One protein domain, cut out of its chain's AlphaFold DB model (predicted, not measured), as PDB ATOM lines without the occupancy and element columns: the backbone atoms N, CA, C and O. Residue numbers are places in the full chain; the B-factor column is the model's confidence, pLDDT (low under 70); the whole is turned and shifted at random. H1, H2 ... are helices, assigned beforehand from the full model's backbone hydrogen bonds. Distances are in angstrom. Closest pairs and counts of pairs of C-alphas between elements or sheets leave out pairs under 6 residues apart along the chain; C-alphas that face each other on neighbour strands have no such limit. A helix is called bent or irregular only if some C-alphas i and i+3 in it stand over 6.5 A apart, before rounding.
ATOM      1  N   GLU A 166      53.570  41.761  21.123       82.38
ATOM      2  CA  GLU A 166      53.433  40.321  21.379       82.38
ATOM      3  C   GLU A 166      51.964  39.893  21.501       82.38
ATOM      4  O   GLU A 166      51.581  38.833  21.001       82.38
ATOM      5  N   GLU A 167      51.135  40.740  22.113       87.00
ATOM      6  CA  GLU A 167      49.698  40.508  22.247       87.00
ATOM      7  C   GLU A 167      48.975  40.540  20.890       87.00
ATOM      8  O   GLU A 167      48.101  39.705  20.646       87.00
ATOM      9  N   CYS A 168      49.385  41.418  19.964       86.81
ATOM     10  CA  CYS A 168      48.882  41.423  18.583       86.81
ATOM     11  C   CYS A 168      49.118  40.065  17.903       86.81
ATOM     12  O   CYS A 168      48.230  39.549  17.224       86.81
ATOM     13  N   GLY A 169      50.278  39.446  18.145       81.69
ATOM     14  CA  GLY A 169      50.586  38.103  17.653       81.69
ATOM     15  C   GLY A 169      49.653  37.018  18.209       81.69
ATOM     16  O   GLY A 169      49.262  36.119  17.467       81.69
ATOM     17  N   ASN A 170      49.251  37.101  19.483       85.94
ATOM     18  CA  ASN A 170      48.309  36.143  20.080       85.94
ATOM     19  C   ASN A 170      46.897  36.280  19.485       85.94
ATOM     20  O   ASN A 170      46.265  35.269  19.186       85.94
ATOM     21  N   PHE A 171      46.413  37.506  19.255       87.62
ATOM     22  CA  PHE A 171      45.110  37.731  18.617       87.62
ATOM     23  C   PHE A 171      45.078  37.310  17.151       87.62
ATOM     24  O   PHE A 171      44.075  36.756  16.703       87.62
ATOM     25  N   LEU A 172      46.175  37.521  16.424       84.44
ATOM     26  CA  LEU A 172      46.307  37.051  15.049       84.44
ATOM     27  C   LEU A 172      46.232  35.520  14.981       84.44
ATOM     28  O   LEU A 172      45.486  34.973  14.174       84.44
ATOM     29  N   LEU A 173      46.940  34.827  15.879       83.31
ATOM     30  CA  LEU A 173      46.861  33.369  15.995       83.31
ATOM     31  C   LEU A 173      45.468  32.898  16.400       83.31
ATOM     32  O   LEU A 173      44.971  31.941  15.821       83.31
ATOM     33  N   PHE A 174      44.823  33.566  17.356       87.56
ATOM     34  CA  PHE A 174      43.449  33.251  17.735       87.56
ATOM     35  C   PHE A 174      42.496  33.362  16.538       87.56
ATOM     36  O   PHE A 174      41.707  32.447  16.322       87.56
ATOM     37  N   ASP A 175      42.587  34.435  15.745       86.19
ATOM     38  CA  ASP A 175      41.730  34.631  14.571       86.19
ATOM     39  C   ASP A 175      41.971  33.569  13.490       86.19
ATOM     40  O   ASP A 175      41.018  32.973  12.983       86.19
ATOM     41  N   LEU A 176      43.244  33.286  13.190       83.94
ATOM     42  CA  LEU A 176      43.637  32.258  12.227       83.94
ATOM     43  C   LEU A 176      43.180  30.873  12.682       83.94
ATOM     44  O   LEU A 176      42.521  30.175  11.918       83.94
ATOM     45  N   ILE A 177      43.449  30.495  13.935       84.88
ATOM     46  CA  ILE A 177      43.001  29.218  14.502       84.88
ATOM     47  C   ILE A 177      41.474  29.148  14.480       84.88
ATOM     48  O   ILE A 177      40.940  28.125  14.080       84.88
ATOM     49  N   TYR A 178      40.753  30.216  14.830       87.94
ATOM     50  CA  TYR A 178      39.289  30.235  14.738       87.94
ATOM     51  C   TYR A 178      38.815  29.921  13.312       87.94
ATOM     52  O   TYR A 178      37.934  29.083  13.133       87.94
ATOM     53  N   ASN A 179      39.419  30.544  12.296       84.31
ATOM     54  CA  ASN A 179      39.086  30.279  10.894       84.31
ATOM     55  C   ASN A 179      39.432  28.833  10.484       84.31
ATOM     56  O   ASN A 179      38.609  28.166   9.869       84.31
ATOM     57  N   ARG A 180      40.599  28.310  10.881       84.75
ATOM     58  CA  ARG A 180      40.998  26.920  10.579       84.75
ATOM     59  C   ARG A 180      40.142  25.882  11.297       84.75
ATOM     60  O   ARG A 180      39.865  24.823  10.742       84.75
ATOM     61  N   LEU A 181      39.674  26.189  12.504       82.44
ATOM     62  CA  LEU A 181      38.737  25.339  13.231       82.44
ATOM     63  C   LEU A 181      37.414  25.217  12.485       82.44
ATOM     64  O   LEU A 181      36.887  24.113  12.414       82.44
ATOM     65  N   LEU A 182      36.917  26.315  11.904       79.00
ATOM     66  CA  LEU A 182      35.727  26.292  11.053       79.00
ATOM     67  C   LEU A 182      35.920  25.375   9.833       79.00
ATOM     68  O   LEU A 182      35.029  24.583   9.532       79.00
ATOM     69  N   ASP A 183      37.094  25.413   9.196       72.62
ATOM     70  CA  ASP A 183      37.440  24.518   8.080       72.62
ATOM     71  C   ASP A 183      37.535  23.042   8.530       72.62
ATOM     72  O   ASP A 183      37.129  22.126   7.813       72.62
ATOM     73  N   GLY A 184      38.031  22.801   9.749       71.00
ATOM     74  CA  GLY A 184      38.174  21.481  10.375       71.00
ATOM     75  C   GLY A 184      36.906  20.932  11.042       71.00
ATOM     76  O   GLY A 184      36.948  19.864  11.658       71.00
ATOM     77  N   MET A 185      35.765  21.627  10.928       72.00
ATOM     78  CA  MET A 185      34.554  21.310  11.693       72.00
ATOM     79  C   MET A 185      33.959  19.929  11.419       72.00
ATOM     80  O   MET A 185      33.222  19.401  12.249       72.00
ATOM     81  N   ARG A 186      34.293  19.324  10.279       69.94
ATOM     82  CA  ARG A 186      33.823  17.992   9.892       69.94
ATOM     83  C   ARG A 186      34.192  16.920  10.909       69.94
ATOM     84  O   ARG A 186      33.343  16.119  11.284       69.94
ATOM     85  N   GLU A 187      35.448  16.906  11.346       70.88
ATOM     86  CA  GLU A 187      35.960  15.867  12.241       70.88
ATOM     87  C   GLU A 187      35.299  15.965  13.618       70.88
ATOM     88  O   GLU A 187      34.824  14.964  14.152       70.88
ATOM     89  N   ILE A 188      35.160  17.191  14.133       72.44
ATOM     90  CA  ILE A 188      34.488  17.433  15.409       72.44
ATOM     91  C   ILE A 188      32.990  17.139  15.315       72.44
ATOM     92  O   ILE A 188      32.441  16.521  16.220       72.44
ATOM     93  N   ALA A 189      32.304  17.598  14.265       70.25
ATOM     94  CA  ALA A 189      30.858  17.427  14.142       70.25
ATOM     95  C   ALA A 189      30.470  15.947  14.004       70.25
ATOM     96  O   ALA A 189      29.480  15.525  14.602       70.25
ATOM     97  N   HIS A 190      31.279  15.154  13.291       75.00
ATOM     98  CA  HIS A 190      31.109  13.705  13.198       75.00
ATOM     99  C   HIS A 190      31.219  13.027  14.568       75.00
ATOM    100  O   HIS A 190      30.340  12.270  14.980       75.00
ATOM    101  N   GLU A 191      32.294  13.329  15.293       78.44
ATOM    102  CA  GLU A 191      32.577  12.748  16.600       78.44
ATOM    103  C   GLU A 191      31.531  13.158  17.648       78.44
ATOM    104  O   GLU A 191      30.950  12.312  18.337       78.44
ATOM    105  N   ALA A 192      31.219  14.455  17.691       70.50
ATOM    106  CA  ALA A 192      30.190  15.033  18.538       70.50
ATOM    107  C   ALA A 192      28.822  14.393  18.276       70.50
ATOM    108  O   ALA A 192      28.154  13.999  19.228       70.50
ATOM    109  N   GLY A 193      28.419  14.253  17.009       65.06
ATOM    110  CA  GLY A 193      27.129  13.677  16.628       65.06
ATOM    111  C   GLY A 193      26.980  12.189  16.965       65.06
ATOM    112  O   GLY A 193      25.863  11.728  17.192       65.06
ATOM    113  N   GLN A 194      28.079  11.431  17.036       70.81
ATOM    114  CA  GLN A 194      28.038  10.002  17.367       70.81
ATOM    115  C   GLN A 194      28.089   9.718  18.869       70.81
ATOM    116  O   GLN A 194      27.377   8.833  19.349       70.81
ATOM    117  N   ARG A 195      28.970  10.412  19.601       71.81
ATOM    118  CA  ARG A 195      29.328  10.057  20.987       71.81
ATOM    119  C   ARG A 195      28.871  11.080  22.020       71.81
ATOM    120  O   ARG A 195      29.015  10.823  23.212       71.81
ATOM    121  N   ASN A 196      28.342  12.229  21.593       76.19
ATOM    122  CA  ASN A 196      28.064  13.397  22.436       76.19
ATOM    123  C   ASN A 196      29.289  13.887  23.243       76.19
ATOM    124  O   ASN A 196      29.157  14.603  24.238       76.19
ATOM    125  N   VAL A 197      30.489  13.480  22.828       82.44
ATOM    126  CA  VAL A 197      31.773  13.739  23.482       82.44
ATOM    127  C   VAL A 197      32.793  13.994  22.387       82.44
ATOM    128  O   VAL A 197      32.807  13.264  21.402       82.44
ATOM    129  N   ILE A 198      33.637  15.006  22.570       85.88
ATOM    130  CA  ILE A 198      34.830  15.220  21.744       85.88
ATOM    131  C   ILE A 198      36.026  14.714  22.542       85.88
ATOM    132  O   ILE A 198      36.213  15.125  23.684       85.88
ATOM    133  N   GLU A 199      36.812  13.804  21.986       88.19
ATOM    134  CA  GLU A 199      37.949  13.194  22.659       88.19
ATOM    135  C   GLU A 199      39.125  14.160  22.785       88.19
ATOM    136  O   GLU A 199      39.374  15.036  21.950       88.19
ATOM    137  N   GLN A 200      39.912  13.940  23.838       88.19
ATOM    138  CA  GLN A 200      41.110  14.719  24.132       88.19
ATOM    139  C   GLN A 200      42.092  14.738  22.947       88.19
ATOM    140  O   GLN A 200      42.685  15.770  22.632       88.19
ATOM    141  N   GLU A 201      42.235  13.598  22.270       86.44
ATOM    142  CA  GLU A 201      43.127  13.422  21.124       86.44
ATOM    143  C   GLU A 201      42.641  14.172  19.874       86.44
ATOM    144  O   GLU A 201      43.445  14.665  19.080       86.44
ATOM    145  N   SER A 202      41.326  14.311  19.695       86.00
ATOM    146  CA  SER A 202      40.752  15.113  18.613       86.00
ATOM    147  C   SER A 202      41.002  16.602  18.827       86.00
ATOM    148  O   SER A 202      41.425  17.286  17.896       86.00
ATOM    149  N   VAL A 203      40.851  17.094  20.063       86.69
ATOM    150  CA  VAL A 203      41.202  18.481  20.415       86.69
ATOM    151  C   VAL A 203      42.679  18.764  20.162       86.69
ATOM    152  O   VAL A 203      43.006  19.773  19.540       86.69
ATOM    153  N   ARG A 204      43.571  17.851  20.569       86.62
ATOM    154  CA  ARG A 204      45.015  17.972  20.328       86.62
ATOM    155  C   ARG A 204      45.341  18.094  18.839       86.62
ATOM    156  O   ARG A 204      45.937  19.083  18.422       86.62
ATOM    157  N   ARG A 205      44.919  17.114  18.030       84.94
ATOM    158  CA  ARG A 205      45.225  17.070  16.587       84.94
ATOM    159  C   ARG A 205      44.680  18.272  15.830       84.94
ATOM    160  O   ARG A 205      45.256  18.685  14.826       84.94
ATOM    161  N   LEU A 206      43.529  18.780  16.249       82.62
ATOM    162  CA  LEU A 206      42.901  19.931  15.623       82.62
ATOM    163  C   LEU A 206      43.628  21.230  15.982       82.62
ATOM    164  O   LEU A 206      43.858  22.063  15.104       82.62
ATOM    165  N   PHE A 207      44.024  21.379  17.247       83.31
ATOM    166  CA  PHE A 207      44.846  22.495  17.691       83.31
ATOM    167  C   PHE A 207      46.192  22.529  16.952       83.31
ATOM    168  O   PHE A 207      46.521  23.554  16.362       83.31
ATOM    169  N   GLU A 208      46.926  21.411  16.923       82.00
ATOM    170  CA  GLU A 208      48.243  21.310  16.275       82.00
ATOM    171  C   GLU A 208      48.174  21.647  14.781       82.00
ATOM    172  O   GLU A 208      48.899  22.524  14.316       82.00
ATOM    173  N   ARG A 209      47.225  21.053  14.041       82.38
ATOM    174  CA  ARG A 209      47.032  21.354  12.611       82.38
ATOM    175  C   ARG A 209      46.660  22.812  12.356       82.38
ATOM    176  O   ARG A 209      47.180  23.425  11.426       82.38
ATOM    177  N   SER A 210      45.771  23.378  13.174       80.44
ATOM    178  CA  SER A 210      45.374  24.786  13.041       80.44
ATOM    179  C   SER A 210      46.553  25.723  13.306       80.44
ATOM    180  O   SER A 210      46.689  26.748  12.639       80.44
ATOM    181  N   LEU A 211      47.421  25.359  14.255       77.44
ATOM    182  CA  LEU A 211      48.631  26.101  14.589       77.44
ATOM    183  C   LEU A 211      49.667  26.042  13.462       77.44
ATOM    184  O   LEU A 211      50.223  27.076  13.101       77.44
ATOM    185  N   GLU A 212      49.903  24.859  12.889       75.75
ATOM    186  CA  GLU A 212      50.822  24.656  11.762       75.75
ATOM    187  C   GLU A 212      50.394  25.466  10.535       75.75
ATOM    188  O   GLU A 212      51.190  26.226   9.985       75.75
ATOM    189  N   GLN A 213      49.116  25.390  10.158       75.31
ATOM    190  CA  GLN A 213      48.574  26.126   9.011       75.31
ATOM    191  C   GLN A 213      48.606  27.641   9.223       75.31
ATOM    192  O   GLN A 213      48.990  28.385   8.320       75.31
ATOM    193  N   ALA A 214      48.252  28.110  10.424       71.50
ATOM    194  CA  ALA A 214      48.405  29.517  10.780       71.50
ATOM    195  C   ALA A 214      49.878  29.945  10.687       71.50
ATOM    196  O   ALA A 214      50.182  31.045  10.224       71.50
ATOM    197  N   ALA A 215      50.809  29.066  11.074       69.00
ATOM    198  CA  ALA A 215      52.228  29.369  11.030       69.00
ATOM    199  C   ALA A 215      52.808  29.419   9.601       69.00
ATOM    200  O   ALA A 215      53.752  30.167   9.334       69.00
ATOM    201  N   GLU A 216      52.274  28.624   8.676       71.62
ATOM    202  CA  GLU A 216      52.620  28.668   7.250       71.62
ATOM    203  C   GLU A 216      52.083  29.929   6.568       71.62
ATOM    204  O   GLU A 216      52.816  30.595   5.834       71.62
ATOM    205  N   GLU A 217      50.835  30.296   6.854       72.31
ATOM    206  CA  GLU A 217      50.196  31.489   6.294       72.31
ATOM    207  C   GLU A 217      50.959  32.765   6.671       72.31
ATOM    208  O   GLU A 217      51.225  33.615   5.818       72.31
ATOM    209  N   LEU A 218      51.404  32.862   7.923       66.62
ATOM    210  CA  LEU A 218      52.210  33.983   8.409       66.62
ATOM    211  C   LEU A 218      53.611  34.027   7.788       66.62
ATOM    212  O   LEU A 218      54.120  35.111   7.512       66.62
ATOM    213  N   ALA A 219      54.216  32.870   7.499       63.28
ATOM    214  CA  ALA A 219      55.497  32.806   6.796       63.28
ATOM    215  C   ALA A 219      55.377  33.256   5.326       63.28
ATOM    216  O   ALA A 219      56.287  33.898   4.805       63.28
ATOM    217  N   GLY A 220      54.246  32.975   4.668       60.31
ATOM    218  CA  GLY A 220      53.967  33.415   3.296       60.31
ATOM    219  C   GLY A 220      53.816  34.935   3.142       60.31
ATOM    220  O   GLY A 220      54.182  35.478   2.102       60.31
ATOM    221  N   HIS A 221      53.353  35.632   4.185       57.06
ATOM    222  CA  HIS A 221      53.247  37.099   4.211       57.06
ATOM    223  C   HIS A 221      54.607  37.811   4.368       57.06
ATOM    224  O   HIS A 221      54.702  39.004   4.093       57.06
ATOM    225  N   GLY A 222      55.667  37.098   4.775       48.75
ATOM    226  CA  GLY A 222      57.019  37.650   4.945       48.75
ATOM    227  C   GLY A 222      57.774  37.938   3.638       48.75
ATOM    228  O   GLY A 222      58.792  38.621   3.662       48.75
ATOM    229  N   ALA A 223      57.290  37.459   2.485       44.41
ATOM    230  CA  ALA A 223      57.926  37.726   1.189       44.41
ATOM    231  C   ALA A 223      57.667  39.154   0.656       44.41
ATOM    232  O   ALA A 223      58.443  39.642  -0.165       44.41
ATOM    233  N   ASP A 224      56.630  39.839   1.152       49.75
ATOM    234  CA  ASP A 224      56.288  41.221   0.800       49.75
ATOM    235  C   ASP A 224      56.569  42.146   2.002       49.75
ATOM    236  O   ASP A 224      55.743  42.316   2.901       49.75
ATOM    237  N   ALA A 225      57.755  42.761   2.012       44.41
ATOM    238  CA  ALA A 225      58.392  43.497   3.119       44.41
ATOM    239  C   ALA A 225      57.637  44.721   3.712       44.41
ATOM    240  O   ALA A 225      58.216  45.489   4.478       44.41
ATOM    241  N   ALA A 226      56.362  44.947   3.379       50.03
ATOM    242  CA  ALA A 226      55.619  46.162   3.729       50.03
ATOM    243  C   ALA A 226      54.763  46.075   5.016       50.03
ATOM    244  O   ALA A 226      54.320  47.111   5.503       50.03
ATOM    245  N   HIS A 227      54.530  44.886   5.593       54.62
ATOM    246  CA  HIS A 227      53.472  44.692   6.612       54.62
ATOM    247  C   HIS A 227      53.951  44.298   8.025       54.62
ATOM    248  O   HIS A 227      53.138  43.909   8.858       54.62
ATOM    249  N   GLY A 228      55.250  44.391   8.334       55.44
ATOM    250  CA  GLY A 228      55.757  44.184   9.703       55.44
ATOM    251  C   GLY A 228      55.640  42.758  10.259       55.44
ATOM    252  O   GLY A 228      55.821  42.561  11.459       55.44
ATOM    253  N   ALA A 229      55.390  41.760   9.405       58.09
ATOM    254  CA  ALA A 229      55.388  40.345   9.784       58.09
ATOM    255  C   ALA A 229      56.723  39.921  10.431       58.09
ATOM    256  O   ALA A 229      56.709  39.202  11.427       58.09
ATOM    257  N   ASP A 230      57.856  40.460   9.965       57.41
ATOM    258  CA  ASP A 230      59.183  40.224  10.556       57.41
ATOM    259  C   ASP A 230      59.296  40.698  12.016       57.41
ATOM    260  O   ASP A 230      60.009  40.084  12.813       57.41
ATOM    261  N   ALA A 231      58.567  41.756  12.400       57.56
ATOM    262  CA  ALA A 231      58.565  42.285  13.768       57.56
ATOM    263  C   ALA A 231      57.819  41.370  14.757       57.56
ATOM    264  O   ALA A 231      58.092  41.403  15.957       57.56
ATOM    265  N   LEU A 232      56.895  40.541  14.262       62.81
ATOM    266  CA  LEU A 232      56.105  39.597  15.056       62.81
ATOM    267  C   LEU A 232      56.599  38.142  14.937       62.81
ATOM    268  O   LEU A 232      56.434  37.368  15.884       62.81
ATOM    269  N   PHE A 233      57.204  37.777  13.799       64.94
ATOM    270  CA  PHE A 233      57.461  36.394  13.373       64.94
ATOM    271  C   PHE A 233      58.881  36.175  12.796       64.94
ATOM    272  O   PHE A 233      59.061  35.474  11.802       64.94
ATOM    273  N   GLY A 234      59.920  36.752  13.416       59.91
ATOM    274  CA  GLY A 234      61.330  36.518  13.042       59.91
ATOM    275  C   GLY A 234      61.818  35.077  13.309       59.91
ATOM    276  O   GLY A 234      61.235  34.403  14.145       59.91
ATOM    277  N   PRO A 235      62.915  34.588  12.695       54.22
ATOM    278  CA  PRO A 235      63.224  33.168  12.404       54.22
ATOM    279  C   PRO A 235      63.122  32.117  13.537       54.22
ATOM    280  O   PRO A 235      62.936  30.939  13.245       54.22
ATOM    281  N   GLU A 236      63.184  32.503  14.814       57.34
ATOM    282  CA  GLU A 236      63.021  31.601  15.974       57.34
ATOM    283  C   GLU A 236      61.594  31.574  16.563       57.34
ATOM    284  O   GLU A 236      61.336  30.912  17.572       57.34
ATOM    285  N   TRP A 237      60.652  32.296  15.958       62.25
ATOM    286  CA  TRP A 237      59.295  32.491  16.471       62.25
ATOM    287  C   TRP A 237      58.518  31.186  16.672       62.25
ATOM    288  O   TRP A 237      57.825  31.046  17.679       62.25
ATOM    289  N   ARG A 238      58.687  30.200  15.777       58.00
ATOM    290  CA  ARG A 238      57.978  28.908  15.824       58.00
ATOM    291  C   ARG A 238      58.207  28.144  17.133       58.00
ATOM    292  O   ARG A 238      57.249  27.638  17.704       58.00
ATOM    293  N   ALA A 239      59.434  28.123  17.660       63.53
ATOM    294  CA  ALA A 239      59.772  27.390  18.888       63.53
ATOM    295  C   ALA A 239      59.230  28.047  20.175       63.53
ATOM    296  O   ALA A 239      59.138  27.401  21.217       63.53
ATOM    297  N   ARG A 240      58.870  29.337  20.121       68.31
ATOM    298  CA  ARG A 240      58.359  30.114  21.267       68.31
ATOM    299  C   ARG A 240      56.838  30.295  21.239       68.31
ATOM    300  O   ARG A 240      56.256  30.721  22.235       68.31
ATOM    301  N   LEU A 241      56.206  29.999  20.104       68.81
ATOM    302  CA  LEU A 241      54.817  30.336  19.808       68.81
ATOM    303  C   LEU A 241      53.816  29.512  20.606       68.81
ATOM    304  O   LEU A 241      52.917  30.075  21.225       68.81
ATOM    305  N   GLU A 242      53.997  28.195  20.616       69.44
ATOM    306  CA  GLU A 242      53.069  27.282  21.270       69.44
ATOM    307  C   GLU A 242      53.017  27.528  22.791       69.44
ATOM    308  O   GLU A 242      51.938  27.869  23.280       69.44
ATOM    309  N   PRO A 243      54.138  27.535  23.552       76.38
ATOM    310  CA  PRO A 243      54.087  27.789  24.996       76.38
ATOM    311  C   PRO A 243      53.523  29.172  25.353       76.38
ATOM    312  O   PRO A 243      52.846  29.330  26.374       76.38
ATOM    313  N   ARG A 244      53.782  30.185  24.514       78.31
ATOM    314  CA  ARG A 244      53.275  31.549  24.708       78.31
ATOM    315  C   ARG A 244      51.769  31.624  24.479       78.31
ATOM    316  O   ARG A 244      51.059  32.167  25.325       78.31
ATOM    317  N   PHE A 245      51.283  31.061  23.374       81.56
ATOM    318  CA  PHE A 245      49.856  31.012  23.078       81.56
ATOM    319  C   PHE A 245      49.109  30.186  24.132       81.56
ATOM    320  O   PHE A 245      48.043  30.600  24.575       81.56
ATOM    321  N   MET A 246      49.704  29.105  24.653       78.06
ATOM    322  CA  MET A 246      49.128  28.355  25.780       78.06
ATOM    323  C   MET A 246      48.965  29.202  27.032       78.06
ATOM    324  O   MET A 246      47.910  29.180  27.665       78.06
ATOM    325  N   ALA A 247      49.997  29.963  27.399       81.31
ATOM    326  CA  ALA A 247      49.920  30.857  28.547       81.31
ATOM    327  C   ALA A 247      48.841  31.938  28.352       81.31
ATOM    328  O   ALA A 247      48.166  32.321  29.312       81.31
ATOM    329  N   TRP A 248      48.654  32.397  27.113       86.12
ATOM    330  CA  TRP A 248      47.597  33.331  26.740       86.12
ATOM    331  C   TRP A 248      46.200  32.695  26.833       86.12
ATOM    332  O   TRP A 248      45.324  33.265  27.483       86.12
ATOM    333  N   VAL A 249      46.002  31.482  26.299       82.06
ATOM    334  CA  VAL A 249      44.738  30.723  26.384       82.06
ATOM    335  C   VAL A 249      44.372  30.392  27.835       82.06
ATOM    336  O   VAL A 249      43.218  30.558  28.220       82.06
ATOM    337  N   ASP A 250      45.328  29.987  28.679       79.19
ATOM    338  CA  ASP A 250      45.077  29.737  30.112       79.19
ATOM    339  C   ASP A 250      44.650  31.020  30.839       79.19
ATOM    340  O   ASP A 250      43.717  31.016  31.649       79.19
ATOM    341  N   HIS A 251      45.293  32.149  30.529       81.62
ATOM    342  CA  HIS A 251      44.899  33.437  31.090       81.62
ATOM    343  C   HIS A 251      43.497  33.853  30.626       81.62
ATOM    344  O   HIS A 251      42.667  34.245  31.452       81.62
ATOM    345  N   PHE A 252      43.219  33.702  29.331       82.12
ATOM    346  CA  PHE A 252      41.920  33.942  28.715       82.12
ATOM    347  C   PHE A 252      40.813  33.089  29.358       82.12
ATOM    348  O   PHE A 252      39.760  33.608  29.743       82.12
ATOM    349  N   ALA A 253      41.076  31.797  29.568       77.75
ATOM    350  CA  ALA A 253      40.127  30.850  30.137       77.75
ATOM    351  C   ALA A 253      39.713  31.208  31.572       77.75
ATOM    352  O   ALA A 253      38.565  30.989  31.950       77.75
ATOM    353  N   ARG A 254      40.591  31.802  32.384       77.38
ATOM    354  CA  ARG A 254      40.293  32.132  33.794       77.38
ATOM    355  C   ARG A 254      39.454  33.404  33.983       77.38
ATOM    356  O   ARG A 254      39.228  33.825  35.120       77.38
ATOM    357  N   ARG A 255      39.003  34.046  32.900       77.12
ATOM    358  CA  ARG A 255      38.240  35.301  32.935       77.12
ATOM    359  C   ARG A 255      36.738  35.054  33.114       77.12
ATOM    360  O   ARG A 255      36.127  34.288  32.379       77.12
ATOM    361  N   SER A 256      36.106  35.800  34.022       66.31
ATOM    362  CA  SER A 256      34.676  35.660  34.355       66.31
ATOM    363  C   SER A 256      33.693  36.112  33.263       66.31
ATOM    364  O   SER A 256      32.511  35.806  33.352       66.31
ATOM    365  N   ARG A 257      34.148  36.845  32.234       70.25
ATOM    366  CA  ARG A 257      33.308  37.393  31.145       70.25
ATOM    367  C   ARG A 257      33.713  36.905  29.744       70.25
ATOM    368  O   ARG A 257      33.573  37.646  28.778       70.25
ATOM    369  N   ARG A 258      34.237  35.682  29.618       78.38
ATOM    370  CA  ARG A 258      34.666  35.115  28.321       78.38
ATOM    371  C   ARG A 258      33.497  34.730  27.394       78.38
ATOM    372  O   ARG A 258      33.586  34.965  26.195       78.38
ATOM    373  N   SER A 259      32.388  34.222  27.944       76.56
ATOM    374  CA  SER A 259      31.246  33.728  27.151       76.56
ATOM    375  C   SER A 259      30.563  34.821  26.310       76.56
ATOM    376  O   SER A 259      30.484  34.668  25.091       76.56
ATOM    377  N   PRO A 260      30.176  35.990  26.879       77.94
ATOM    378  CA  PRO A 260      29.565  37.070  26.088       77.94
ATOM    379  C   PRO A 260      30.476  37.592  24.973       77.94
ATOM    380  O   PRO A 260      30.014  38.076  23.946       77.94
ATOM    381  N   MET A 261      31.787  37.492  25.177       77.31
ATOM    382  CA  MET A 261      32.795  37.971  24.246       77.31
ATOM    383  C   MET A 261      33.018  36.990  23.090       77.31
ATOM    384  O   MET A 261      33.024  37.418  21.939       77.31
ATOM    385  N   LEU A 262      33.131  35.684  23.359       84.38
ATOM    386  CA  LEU A 262      33.162  34.680  22.290       84.38
ATOM    387  C   LEU A 262      31.871  34.712  21.468       84.38
ATOM    388  O   LEU A 262      31.932  34.551  20.257       84.38
ATOM    389  N   LYS A 263      30.727  35.030  22.088       83.06
ATOM    390  CA  LYS A 263      29.463  35.261  21.373       83.06
ATOM    391  C   LYS A 263      29.494  36.475  20.440       83.06
ATOM    392  O   LYS A 263      28.893  36.418  19.372       83.06
ATOM    393  N   GLN A 264      30.210  37.547  20.786       83.19
ATOM    394  CA  GLN A 264      30.431  38.664  19.858       83.19
ATOM    395  C   GLN A 264      31.311  38.247  18.677       83.19
ATOM    396  O   GLN A 264      30.978  38.586  17.542       83.19
ATOM    397  N   VAL A 265      32.378  37.476  18.935       85.56
ATOM    398  CA  VAL A 265      33.229  36.902  17.879       85.56
ATOM    399  C   VAL A 265      32.411  36.007  16.955       85.56
ATOM    400  O   VAL A 265      32.425  36.202  15.745       85.56
ATOM    401  N   GLU A 266      31.620  35.103  17.531       87.12
ATOM    402  CA  GLU A 266      30.679  34.235  16.823       87.12
ATOM    403  C   GLU A 266      29.733  35.045  15.919       87.12
ATOM    404  O   GLU A 266      29.568  34.720  14.746       87.12
ATOM    405  N   ALA A 267      29.149  36.132  16.434       83.25
ATOM    406  CA  ALA A 267      28.174  36.944  15.709       83.25
ATOM    407  C   ALA A 267      28.751  37.620  14.458       83.25
ATOM    408  O   ALA A 267      28.114  37.598  13.409       83.25
ATOM    409  N   TRP A 268      29.948  38.213  14.529       82.88
ATOM    410  CA  TRP A 268      30.542  38.818  13.333       82.88
ATOM    411  C   TRP A 268      31.238  37.790  12.436       82.88
ATOM    412  O   TRP A 268      31.286  37.996  11.225       82.88
ATOM    413  N   LYS A 269      31.730  36.668  12.980       84.69
ATOM    414  CA  LYS A 269      32.267  35.561  12.176       84.69
ATOM    415  C   LYS A 269      31.190  34.911  11.312       84.69
ATOM    416  O   LYS A 269      31.506  34.568  10.179       84.69
ATOM    417  N   LYS A 270      29.935  34.835  11.774       80.12
ATOM    418  CA  LYS A 270      28.778  34.437  10.943       80.12
ATOM    419  C   LYS A 270      28.658  35.296   9.678       80.12
ATOM    420  O   LYS A 270      28.567  34.758   8.581       80.12
ATOM    421  N   LEU A 271      28.817  36.617   9.814       72.19
ATOM    422  CA  LEU A 271      28.782  37.552   8.679       72.19
ATOM    423  C   LEU A 271      29.946  37.350   7.692       72.19
ATOM    424  O   LEU A 271      29.786  37.591   6.498       72.19
ATOM    425  N   VAL A 272      31.123  36.947   8.185       72.06
ATOM    426  CA  VAL A 272      32.327  36.715   7.360       72.06
ATOM    427  C   VAL A 272      32.305  35.334   6.700       72.06
ATOM    428  O   VAL A 272      32.796  35.181   5.584       72.06
ATOM    429  N   HIS A 273      31.699  34.346   7.359       72.31
ATOM    430  CA  HIS A 273      31.634  32.950   6.927       72.31
ATOM    431  C   HIS A 273      30.182  32.489   6.692       72.31
ATOM    432  O   HIS A 273      29.716  31.536   7.324       72.31
ATOM    433  N   PRO A 274      29.464  33.098   5.726       61.22
ATOM    434  CA  PRO A 274      28.027  32.915   5.508       61.22
ATOM    435  C   PRO A 274      27.661  31.570   4.859       61.22
ATOM    436  O   PRO A 274      26.571  31.417   4.314       61.22
ATOM    437  N   ARG A 275      28.546  30.562   4.898       63.94
ATOM    438  CA  ARG A 275      28.247  29.178   4.475       63.94
ATOM    439  C   ARG A 275      28.185  28.172   5.627       63.94
ATOM    440  O   ARG A 275      27.626  27.098   5.444       63.94
ATOM    441  N   ILE A 276      28.675  28.526   6.812       72.75
ATOM    442  CA  ILE A 276      28.713  27.641   7.979       72.75
ATOM    443  C   ILE A 276      27.450  27.792   8.836       72.75
ATOM    444  O   ILE A 276      27.043  28.892   9.175       72.75
ATOM    445  N   SER A 277      26.822  26.681   9.214       76.25
ATOM    446  CA  SER A 277      25.607  26.712  10.040       76.25
ATOM    447  C   SER A 277      25.856  27.184  11.486       76.25
ATOM    448  O   SER A 277      26.928  26.969  12.059       76.25
ATOM    449  N   GLU A 278      24.825  27.741  12.126       78.44
ATOM    450  CA  GLU A 278      24.864  28.190  13.526       78.44
ATOM    451  C   GLU A 278      25.362  27.128  14.543       78.44
ATOM    452  O   GLU A 278      26.195  27.481  15.382       78.44
ATOM    453  N   PRO A 279      24.930  25.848  14.502       81.75
ATOM    454  CA  PRO A 279      25.431  24.819  15.419       81.75
ATOM    455  C   PRO A 279      26.946  24.645  15.384       81.75
ATOM    456  O   PRO A 279      27.556  24.447  16.429       81.75
ATOM    457  N   LEU A 280      27.558  24.748  14.202       83.75
ATOM    458  CA  LEU A 280      29.002  24.590  14.041       83.75
ATOM    459  C   LEU A 280      29.754  25.753  14.692       83.75
ATOM    460  O   LEU A 280      30.693  25.531  15.450       83.75
ATOM    461  N   PHE A 281      29.279  26.988  14.506       85.94
ATOM    462  CA  PHE A 281      29.823  28.148  15.216       85.94
ATOM    463  C   PHE A 281      29.750  27.988  16.735       85.94
ATOM    464  O   PHE A 281      30.703  28.319  17.438       85.94
ATOM    465  N   ALA A 282      28.652  27.436  17.248       84.50
ATOM    466  CA  ALA A 282      28.512  27.202  18.677       84.50
ATOM    467  C   ALA A 282      29.456  26.103  19.193       84.50
ATOM    468  O   ALA A 282      29.939  26.209  20.321       84.50
ATOM    469  N   VAL A 283      29.791  25.101  18.371       85.50
ATOM    470  CA  VAL A 283      30.846  24.125  18.688       85.50
ATOM    471  C   VAL A 283      32.225  24.788  18.716       85.50
ATOM    472  O   VAL A 283      32.982  24.522  19.645       85.50
ATOM    473  N   VAL A 284      32.550  25.696  17.786       86.75
ATOM    474  CA  VAL A 284      33.816  26.462  17.829       86.75
ATOM    475  C   VAL A 284      33.879  27.363  19.066       86.75
ATOM    476  O   VAL A 284      34.899  27.407  19.756       86.75
ATOM    477  N   THR A 285      32.781  28.037  19.406       87.31
ATOM    478  CA  THR A 285      32.676  28.809  20.652       87.31
ATOM    479  C   THR A 285      32.920  27.910  21.868       87.31
ATOM    480  O   THR A 285      33.755  28.233  22.714       87.31
ATOM    481  N   PHE A 286      32.270  26.743  21.926       86.69
ATOM    482  CA  PHE A 286      32.455  25.766  23.001       86.69
ATOM    483  C   PHE A 286      33.887  25.211  23.049       86.69
ATOM    484  O   PHE A 286      34.422  24.974  24.135       86.69
ATOM    485  N   TYR A 287      34.539  25.065  21.895       87.19
ATOM    486  CA  TYR A 287      35.925  24.629  21.792       87.19
ATOM    487  C   TYR A 287      36.874  25.586  22.513       87.19
ATOM    488  O   TYR A 287      37.624  25.160  23.391       87.19
ATOM    489  N   PHE A 288      36.801  26.885  22.211       85.38
ATOM    490  CA  PHE A 288      37.631  27.889  22.883       85.38
ATOM    491  C   PHE A 288      37.233  28.122  24.340       85.38
ATOM    492  O   PHE A 288      38.080  28.469  25.164       85.38
ATOM    493  N   GLU A 289      35.956  27.950  24.671       85.12
ATOM    494  CA  GLU A 289      35.462  28.212  26.017       85.12
ATOM    495  C   GLU A 289      35.756  27.066  27.000       85.12
ATOM    496  O   GLU A 289      36.071  27.325  28.165       85.12
ATOM    497  N   HIS A 290      35.675  25.811  26.551       84.94
ATOM    498  CA  HIS A 290      35.688  24.636  27.428       84.94
ATOM    499  C   HIS A 290      36.704  23.570  27.005       84.94
ATOM    500  O   HIS A 290      37.525  23.166  27.829       84.94
ATOM    501  N   LEU A 291      36.692  23.138  25.740       87.62
ATOM    502  CA  LEU A 291      37.488  21.982  25.303       87.62
ATOM    503  C   LEU A 291      38.992  22.263  25.320       87.62
ATOM    504  O   LEU A 291      39.762  21.486  25.880       87.62
ATOM    505  N   LEU A 292      39.410  23.383  24.731       86.62
ATOM    506  CA  LEU A 292      40.814  23.754  24.624       86.62
ATOM    507  C   LEU A 292      41.423  24.083  26.005       86.62
ATOM    508  O   LEU A 292      42.478  23.534  26.329       86.62
ATOM    509  N   PRO A 293      40.766  24.868  26.888       85.88
ATOM    510  CA  PRO A 293      41.235  25.037  28.264       85.88
ATOM    511  C   PRO A 293      41.285  23.729  29.065       85.88
ATOM    512  O   PRO A 293      42.256  23.491  29.784       85.88
ATOM    513  N   GLY A 294      40.267  22.869  28.928       85.62
ATOM    514  CA  GLY A 294      40.205  21.578  29.618       85.62
ATOM    515  C   GLY A 294      41.326  20.627  29.193       85.62
ATOM    516  O   GLY A 294      41.910  19.943  30.037       85.62
ATOM    517  N   TYR A 295      41.686  20.635  27.906       87.44
ATOM    518  CA  TYR A 295      42.822  19.883  27.372       87.44
ATOM    519  C   TYR A 295      44.136  20.292  28.055       87.44
ATOM    520  O   TYR A 295      44.850  19.437  28.583       87.44
ATOM    521  N   PHE A 296      44.426  21.595  28.132       82.25
ATOM    522  CA  PHE A 296      45.656  22.081  28.766       82.25
ATOM    523  C   PHE A 296      45.669  21.915  30.288       82.25
ATOM    524  O   PHE A 296      46.721  21.627  30.864       82.25
ATOM    525  N   GLU A 297      44.524  22.054  30.966       81.88
ATOM    526  CA  GLU A 297      44.449  21.782  32.405       81.88
ATOM    527  C   GLU A 297      44.752  20.309  32.707       81.88
ATOM    528  O   GLU A 297      45.499  20.027  33.652       81.88
ATOM    529  N   SER A 298      44.238  19.388  31.885       86.31
ATOM    530  CA  SER A 298      44.521  17.954  31.990       86.31
ATOM    531  C   SER A 298      46.019  17.666  31.842       86.31
ATOM    532  O   SER A 298      46.598  17.033  32.723       86.31
ATOM    533  N   GLN A 299      46.679  18.237  30.824       81.94
ATOM    534  CA  GLN A 299      48.131  18.091  30.614       81.94
ATOM    535  C   GLN A 299      48.964  18.614  31.796       81.94
ATOM    536  O   GLN A 299      49.961  18.013  32.186       81.94
ATOM    537  N   ARG A 300      48.549  19.731  32.408       79.44
ATOM    538  CA  ARG A 300      49.296  20.370  33.505       79.44
ATOM    539  C   ARG A 300      49.089  19.696  34.864       79.44
ATOM    540  O   ARG A 300      49.985  19.731  35.703       79.44
ATOM    541  N   THR A 301      47.883  19.199  35.135       80.88
ATOM    542  CA  THR A 301      47.476  18.739  36.479       80.88
ATOM    543  C   THR A 301      47.290  17.231  36.593       80.88
ATOM    544  O   THR A 301      47.138  16.739  37.708       80.88
ATOM    545  N   GLY A 302      47.263  16.506  35.471       77.12
ATOM    546  CA  GLY A 302      46.914  15.085  35.424       77.12
ATOM    547  C   GLY A 302      45.430  14.796  35.689       77.12
ATOM    548  O   GLY A 302      45.056  13.638  35.854       77.12
ATOM    549  N   ARG A 303      44.570  15.825  35.768       81.81
ATOM    550  CA  ARG A 303      43.117  15.656  35.926       81.81
ATOM    551  C   ARG A 303      42.489  15.032  34.671       81.81
ATOM    552  O   ARG A 303      42.962  15.308  33.564       81.81
ATOM    553  N   PRO A 304      41.409  14.239  34.818       83.06
ATOM    554  CA  PRO A 304      40.697  13.676  33.678       83.06
ATOM    555  C   PRO A 304      40.078  14.786  32.821       83.06
ATOM    556  O   PRO A 304      39.516  15.748  33.343       83.06
ATOM    557  N   TYR A 305      40.203  14.636  31.505       89.81
ATOM    558  CA  TYR A 305      39.624  15.532  30.510       89.81
ATOM    559  C   TYR A 305      38.111  15.289  30.359       89.81
ATOM    560  O   TYR A 305      37.682  14.139  30.261       89.81
ATOM    561  N   ASP A 306      37.310  16.360  30.321       84.12
ATOM    562  CA  ASP A 306      35.863  16.298  30.066       84.12
ATOM    563  C   ASP A 306      35.521  16.985  28.739       84.12
ATOM    564  O   ASP A 306      35.590  18.208  28.613       84.12
ATOM    565  N   GLY A 307      35.160  16.172  27.748       83.19
ATOM    566  CA  GLY A 307      34.756  16.614  26.415       83.19
ATOM    567  C   GLY A 307      33.251  16.529  26.158       83.19
ATOM    568  O   GLY A 307      32.839  16.578  24.998       83.19
ATOM    569  N   ARG A 308      32.418  16.327  27.193       83.12
ATOM    570  CA  ARG A 308      30.966  16.143  27.029       83.12
ATOM    571  C   ARG A 308      30.287  17.410  26.515       83.12
ATOM    572  O   ARG A 308      30.371  18.484  27.109       83.12
ATOM    573  N   LEU A 309      29.520  17.247  25.446       76.81
ATOM    574  CA  LEU A 309      28.656  18.276  24.883       76.81
ATOM    575  C   LEU A 309      27.239  18.075  25.422       76.81
ATOM    576  O   LEU A 309      26.684  16.980  25.360       76.81
ATOM    577  N   THR A 310      26.626  19.137  25.936       68.94
ATOM    578  CA  THR A 310      25.206  19.121  26.309       68.94
ATOM    579  C   THR A 310      24.493  20.303  25.656       68.94
ATOM    580  O   THR A 310      25.072  21.391  25.595       68.94
ATOM    581  N   PRO A 311      23.233  20.149  25.200       64.69
ATOM    582  CA  PRO A 311      22.466  21.259  24.630       64.69
ATOM    583  C   PRO A 311      22.407  22.484  25.555       64.69
ATOM    584  O   PRO A 311      22.496  23.621  25.093       64.69
ATOM    585  N   ARG A 312      22.361  22.247  26.875       64.75
ATOM    586  CA  ARG A 312      22.404  23.281  27.917       64.75
ATOM    587  C   ARG A 312      23.675  24.135  27.865       64.75
ATOM    588  O   ARG A 312      23.580  25.343  28.042       64.75
ATOM    589  N   ASN A 313      24.838  23.534  27.611       65.00
ATOM    590  CA  ASN A 313      26.118  24.251  27.579       65.00
ATOM    591  C   ASN A 313      26.340  25.024  26.269       65.00
ATOM    592  O   ASN A 313      27.138  25.956  26.238       65.00
ATOM    593  N   ILE A 314      25.653  24.639  25.191       70.06
ATOM    594  CA  ILE A 314      25.812  25.234  23.855       70.06
ATOM    595  C   ILE A 314      24.770  26.336  23.601       70.06
ATOM    596  O   ILE A 314      25.011  27.260  22.822       70.06
ATOM    597  N   GLY A 315      23.624  26.276  24.288       65.75
ATOM    598  CA  GLY A 315      22.580  27.301  24.218       65.75
ATOM    599  C   GLY A 315      21.747  27.256  22.934       65.75
ATOM    600  O   GLY A 315      21.097  28.242  22.598       65.75
ATOM    601  N   ILE A 316      21.759  26.129  22.212       64.62
ATOM    602  CA  ILE A 316      20.979  25.921  20.985       64.62
ATOM    603  C   ILE A 316      19.880  24.887  21.240       64.62
ATOM    604  O   ILE A 316      20.150  23.755  21.645       64.62
ATOM    605  N   ARG A 317      18.629  25.262  20.943       57.91
ATOM    606  CA  ARG A 317      17.483  24.339  20.960       57.91
ATOM    607  C   ARG A 317      17.632  23.300  19.853       57.91
ATOM    608  O   ARG A 317      17.932  23.656  18.715       57.91
ATOM    609  N   ASP A 318      17.376  22.036  20.181       65.69
ATOM    610  CA  ASP A 318      17.491  20.917  19.239       65.69
ATOM    611  C   ASP A 318      18.893  20.811  18.593       65.69
ATOM    612  O   ASP A 318      19.059  20.525  17.407       65.69
ATOM    613  N   PHE A 319      19.927  21.099  19.393       76.38
ATOM    614  CA  PHE A 319      21.317  21.175  18.949       76.38
ATOM    615  C   PHE A 319      21.768  19.948  18.148       76.38
ATOM    616  O   PHE A 319      22.337  20.109  17.075       76.38
ATOM    617  N   TRP A 320      21.478  18.734  18.625       73.81
ATOM    618  CA  TRP A 320      21.968  17.497  18.003       73.81
ATOM    619  C   TRP A 320      21.412  17.266  16.607       73.81
ATOM    620  O   TRP A 320      22.151  16.925  15.688       73.81
ATOM    621  N   ASN A 321      20.120  17.526  16.427       69.00
ATOM    622  CA  ASN A 321      19.491  17.515  15.118       69.00
ATOM    623  C   ASN A 321      20.164  18.516  14.177       69.00
ATOM    624  O   ASN A 321      20.521  18.192  13.044       69.00
ATOM    625  N   ARG A 322      20.301  19.759  14.644       73.44
ATOM    626  CA  ARG A 322      20.850  20.832  13.820       73.44
ATOM    627  C   ARG A 322      22.318  20.568  13.475       73.44
ATOM    628  O   ARG A 322      22.715  20.872  12.360       73.44
ATOM    629  N   LEU A 323      23.082  19.962  14.385       79.88
ATOM    630  CA  LEU A 323      24.465  19.547  14.157       79.88
ATOM    631  C   LEU A 323      24.561  18.406  13.136       79.88
ATOM    632  O   LEU A 323      25.379  18.489  12.231       79.88
ATOM    633  N   ASP A 324      23.711  17.382  13.238       76.94
ATOM    634  CA  ASP A 324      23.655  16.278  12.269       76.94
ATOM    635  C   ASP A 324      23.295  16.783  10.862       76.94
ATOM    636  O   ASP A 324      23.986  16.474   9.893       76.94
ATOM    637  N   ARG A 325      22.279  17.651  10.745       77.06
ATOM    638  CA  ARG A 325      21.939  18.302   9.465       77.06
ATOM    639  C   ARG A 325      23.095  19.130   8.918       77.06
ATOM    640  O   ARG A 325      23.445  18.985   7.754       77.06
ATOM    641  N   ALA A 326      23.709  19.954   9.763       78.75
ATOM    642  CA  ALA A 326      24.859  20.763   9.384       78.75
ATOM    643  C   ALA A 326      26.042  19.916   8.899       78.75
ATOM    644  O   ALA A 326      26.721  20.284   7.945       78.75
ATOM    645  N   TYR A 327      26.288  18.780   9.550       81.31
ATOM    646  CA  TYR A 327      27.353  17.861   9.179       81.31
ATOM    647  C   TYR A 327      27.101  17.213   7.812       81.31
ATOM    648  O   TYR A 327      27.995  17.213   6.966       81.31
ATOM    649  N   ARG A 328      25.882  16.721   7.558       83.38
ATOM    650  CA  ARG A 328      25.508  16.179   6.240       83.38
ATOM    651  C   ARG A 328      25.589  17.239   5.149       83.38
ATOM    652  O   ARG A 328      26.146  16.972   4.090       83.38
ATOM    653  N   ASP A 329      25.104  18.449   5.426       84.12
ATOM    654  CA  ASP A 329      25.190  19.576   4.495       84.12
ATOM    655  C   ASP A 329      26.646  19.878   4.107       84.12
ATOM    656  O   ASP A 329      26.936  20.069   2.926       84.12
ATOM    657  N   LEU A 330      27.577  19.862   5.071       80.88
ATOM    658  CA  LEU A 330      29.008  20.026   4.797       80.88
ATOM    659  C   LEU A 330      29.559  18.921   3.886       80.88
ATOM    660  O   LEU A 330      30.293  19.223   2.945       80.88
ATOM    661  N   LEU A 331      29.211  17.658   4.150       84.44
ATOM    662  CA  LEU A 331      29.662  16.522   3.340       84.44
ATOM    663  C   LEU A 331      29.141  16.603   1.900       84.44
ATOM    664  O   LEU A 331      29.903  16.381   0.960       84.44
ATOM    665  N   ILE A 332      27.866  16.962   1.722       88.12
ATOM    666  CA  ILE A 332      27.260  17.159   0.400       88.12
ATOM    667  C   ILE A 332      27.985  18.283  -0.344       88.12
ATOM    668  O   ILE A 332      28.420  18.093  -1.477       88.12
ATOM    669  N   GLN A 333      28.146  19.452   0.283       83.44
ATOM    670  CA  GLN A 333      28.790  20.605  -0.353       83.44
ATOM    671  C   GLN A 333      30.224  20.300  -0.786       83.44
ATOM    672  O   GLN A 333      30.628  20.681  -1.882       83.44
ATOM    673  N   GLU A 334      30.989  19.601   0.045       81.81
ATOM    674  CA  GLU A 334      32.351  19.202  -0.294       81.81
ATOM    675  C   GLU A 334      32.393  18.247  -1.482       81.81
ATOM    676  O   GLU A 334      33.210  18.442  -2.383       81.81
ATOM    677  N   GLU A 335      31.518  17.240  -1.509       87.50
ATOM    678  CA  GLU A 335      31.447  16.303  -2.626       87.50
ATOM    679  C   GLU A 335      31.128  17.046  -3.930       87.50
ATOM    680  O   GLU A 335      31.820  16.868  -4.935       87.50
ATOM    681  N   LEU A 336      30.174  17.979  -3.898       88.06
ATOM    682  CA  LEU A 336      29.839  18.816  -5.052       88.06
ATOM    683  C   LEU A 336      31.008  19.719  -5.480       88.06
ATOM    684  O   LEU A 336      31.320  19.797  -6.668       88.06
ATOM    685  N   GLU A 337      31.703  20.372  -4.548       84.06
ATOM    686  CA  GLU A 337      32.866  21.221  -4.857       84.06
ATOM    687  C   GLU A 337      34.060  20.410  -5.388       84.06
ATOM    688  O   GLU A 337      34.764  20.839  -6.310       84.06
ATOM    689  N   ARG A 338      34.276  19.201  -4.859       85.06
ATOM    690  CA  ARG A 338      35.280  18.254  -5.356       85.06
ATOM    691  C   ARG A 338      34.991  17.874  -6.807       85.06
ATOM    692  O   ARG A 338      35.916  17.864  -7.625       85.06
ATOM    693  N   ARG A 339      33.726  17.597  -7.134       84.75
ATOM    694  CA  ARG A 339      33.270  17.254  -8.490       84.75
ATOM    695  C   ARG A 339      33.389  18.431  -9.444       84.75
ATOM    696  O   ARG A 339      34.004  18.277 -10.492       84.75
ATOM    697  N   LYS A 340      32.946  19.628  -9.044       82.44
ATOM    698  CA  LYS A 340      33.114  20.860  -9.839       82.44
ATOM    699  C   LYS A 340      34.569  21.076 -10.278       82.44
ATOM    700  O   LYS A 340      34.806  21.486 -11.411       82.44
ATOM    701  N   LYS A 341      35.545  20.781  -9.406       81.56
ATOM    702  CA  LYS A 341      36.983  20.902  -9.713       81.56
ATOM    703  C   LYS A 341      37.518  19.786 -10.618       81.56
ATOM    704  O   LYS A 341      38.353  20.066 -11.473       81.56
ATOM    705  N   ARG A 342      37.096  18.532 -10.415       83.31
ATOM    706  CA  ARG A 342      37.592  17.368 -11.182       83.31
ATOM    707  C   ARG A 342      36.920  17.212 -12.546       83.31
ATOM    708  O   ARG A 342      37.575  16.829 -13.509       83.31
ATOM    709  N   GLU A 343      35.631  17.516 -12.627       80.00
ATOM    710  CA  GLU A 343      34.759  17.252 -13.772       80.00
ATOM    711  C   GLU A 343      34.030  18.544 -14.204       80.00
ATOM    712  O   GLU A 343      32.802  18.608 -14.178       80.00
TER     713      GLU A 343
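This is residues 166 to 343 of the 1184 residues of the protein "ATP-grasp domain-containing protein" of Acidobacteria bacterium (UniProt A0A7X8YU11). Crossed helices gather round the bent helix H7, whose first arm H7a is near the middle; H6 folds against H7a as a hairpin, while H1 crosses H3 as an X and also packs on H7a. H5 packs on the second arm H7b, the short H4 is at the far end of H3, and H9 makes a corner with H7a, residues 319 to 326 of H9 meeting residues 279 to 280 of H7a, packs on H2 with residues 320 to 331 and sticks out with residues 334 to 342. The printed part has 178 residues, with nine named helices, H1 to H9 in chain order, and no named strand: all helix. It is compact, with a radius of gyration of the C-alphas of 17.2 A and spans of 50 by 47 by 28 A.

H3, residues 200 to 223, is 36.6 A long and begins at C-alpha 200 (41.110, 14.719, 24.132). H7, residues 278 to 301, was assigned as one helix by its hydrogen bonds but is bent: C-alphas 289 and 292 are 7.1 A apart. Its arms are H7a, residues 278 to 289, and H7b, residues 292 to 301. H9, residues 319 to 342, is 34.5 A long and ends at C-alpha 342 (37.592, 17.368, -11.182). H1, residues 166 to 183, is 26.1 A long and begins at C-alpha 166 (53.433, 40.321, 21.379). H5, residues 237 to 253, is irregular: C-alphas 239 and 242 are 7.1 A apart. The others are H2, residues 185 to 195; H4, 229 to 232; H6, 258 to 272; and H8, 311 to 314.

H7 is the hub, touching six helices. H7a and H6 touch as a helical hairpin, closest at the C-alphas of Thr 285 and Leu 262, 6.1 A. H7a touches H1 at Val 284 and Leu 181, closest C-alphas 6.8 A, H8 at Ala 282 and Ile 314, 6.2 A, and H9 at Pro 279 and Leu 323, 5.5 A. H7b touches H5, about perpendicular at 82 degrees, and H3 at Gln 200 and Tyr 295, closest C-alphas 6.3 A. H3 touches H1 at a steep tilt of 63 degrees, opposite ways, and H4 at Gly 222 and Ala 229, closest C-alphas 5.8 A. H9 touches H2 at a steep tilt of 41 degrees. Every O i to N i+4 pair is within hydrogen-bond range in H1, H2, H7a, H7b and H9; H3 has 18 of 20, H5 11 of 13, H6 10 of 11, and H4 and H8 are too short for one.

The C-alphas farthest apart, of Thr 301 and Glu 343, are 51.9 A apart. The printed part has no cut and no long link. Its mean pLDDT is 76.6, with 40 residues under 70, among them 218 to 242.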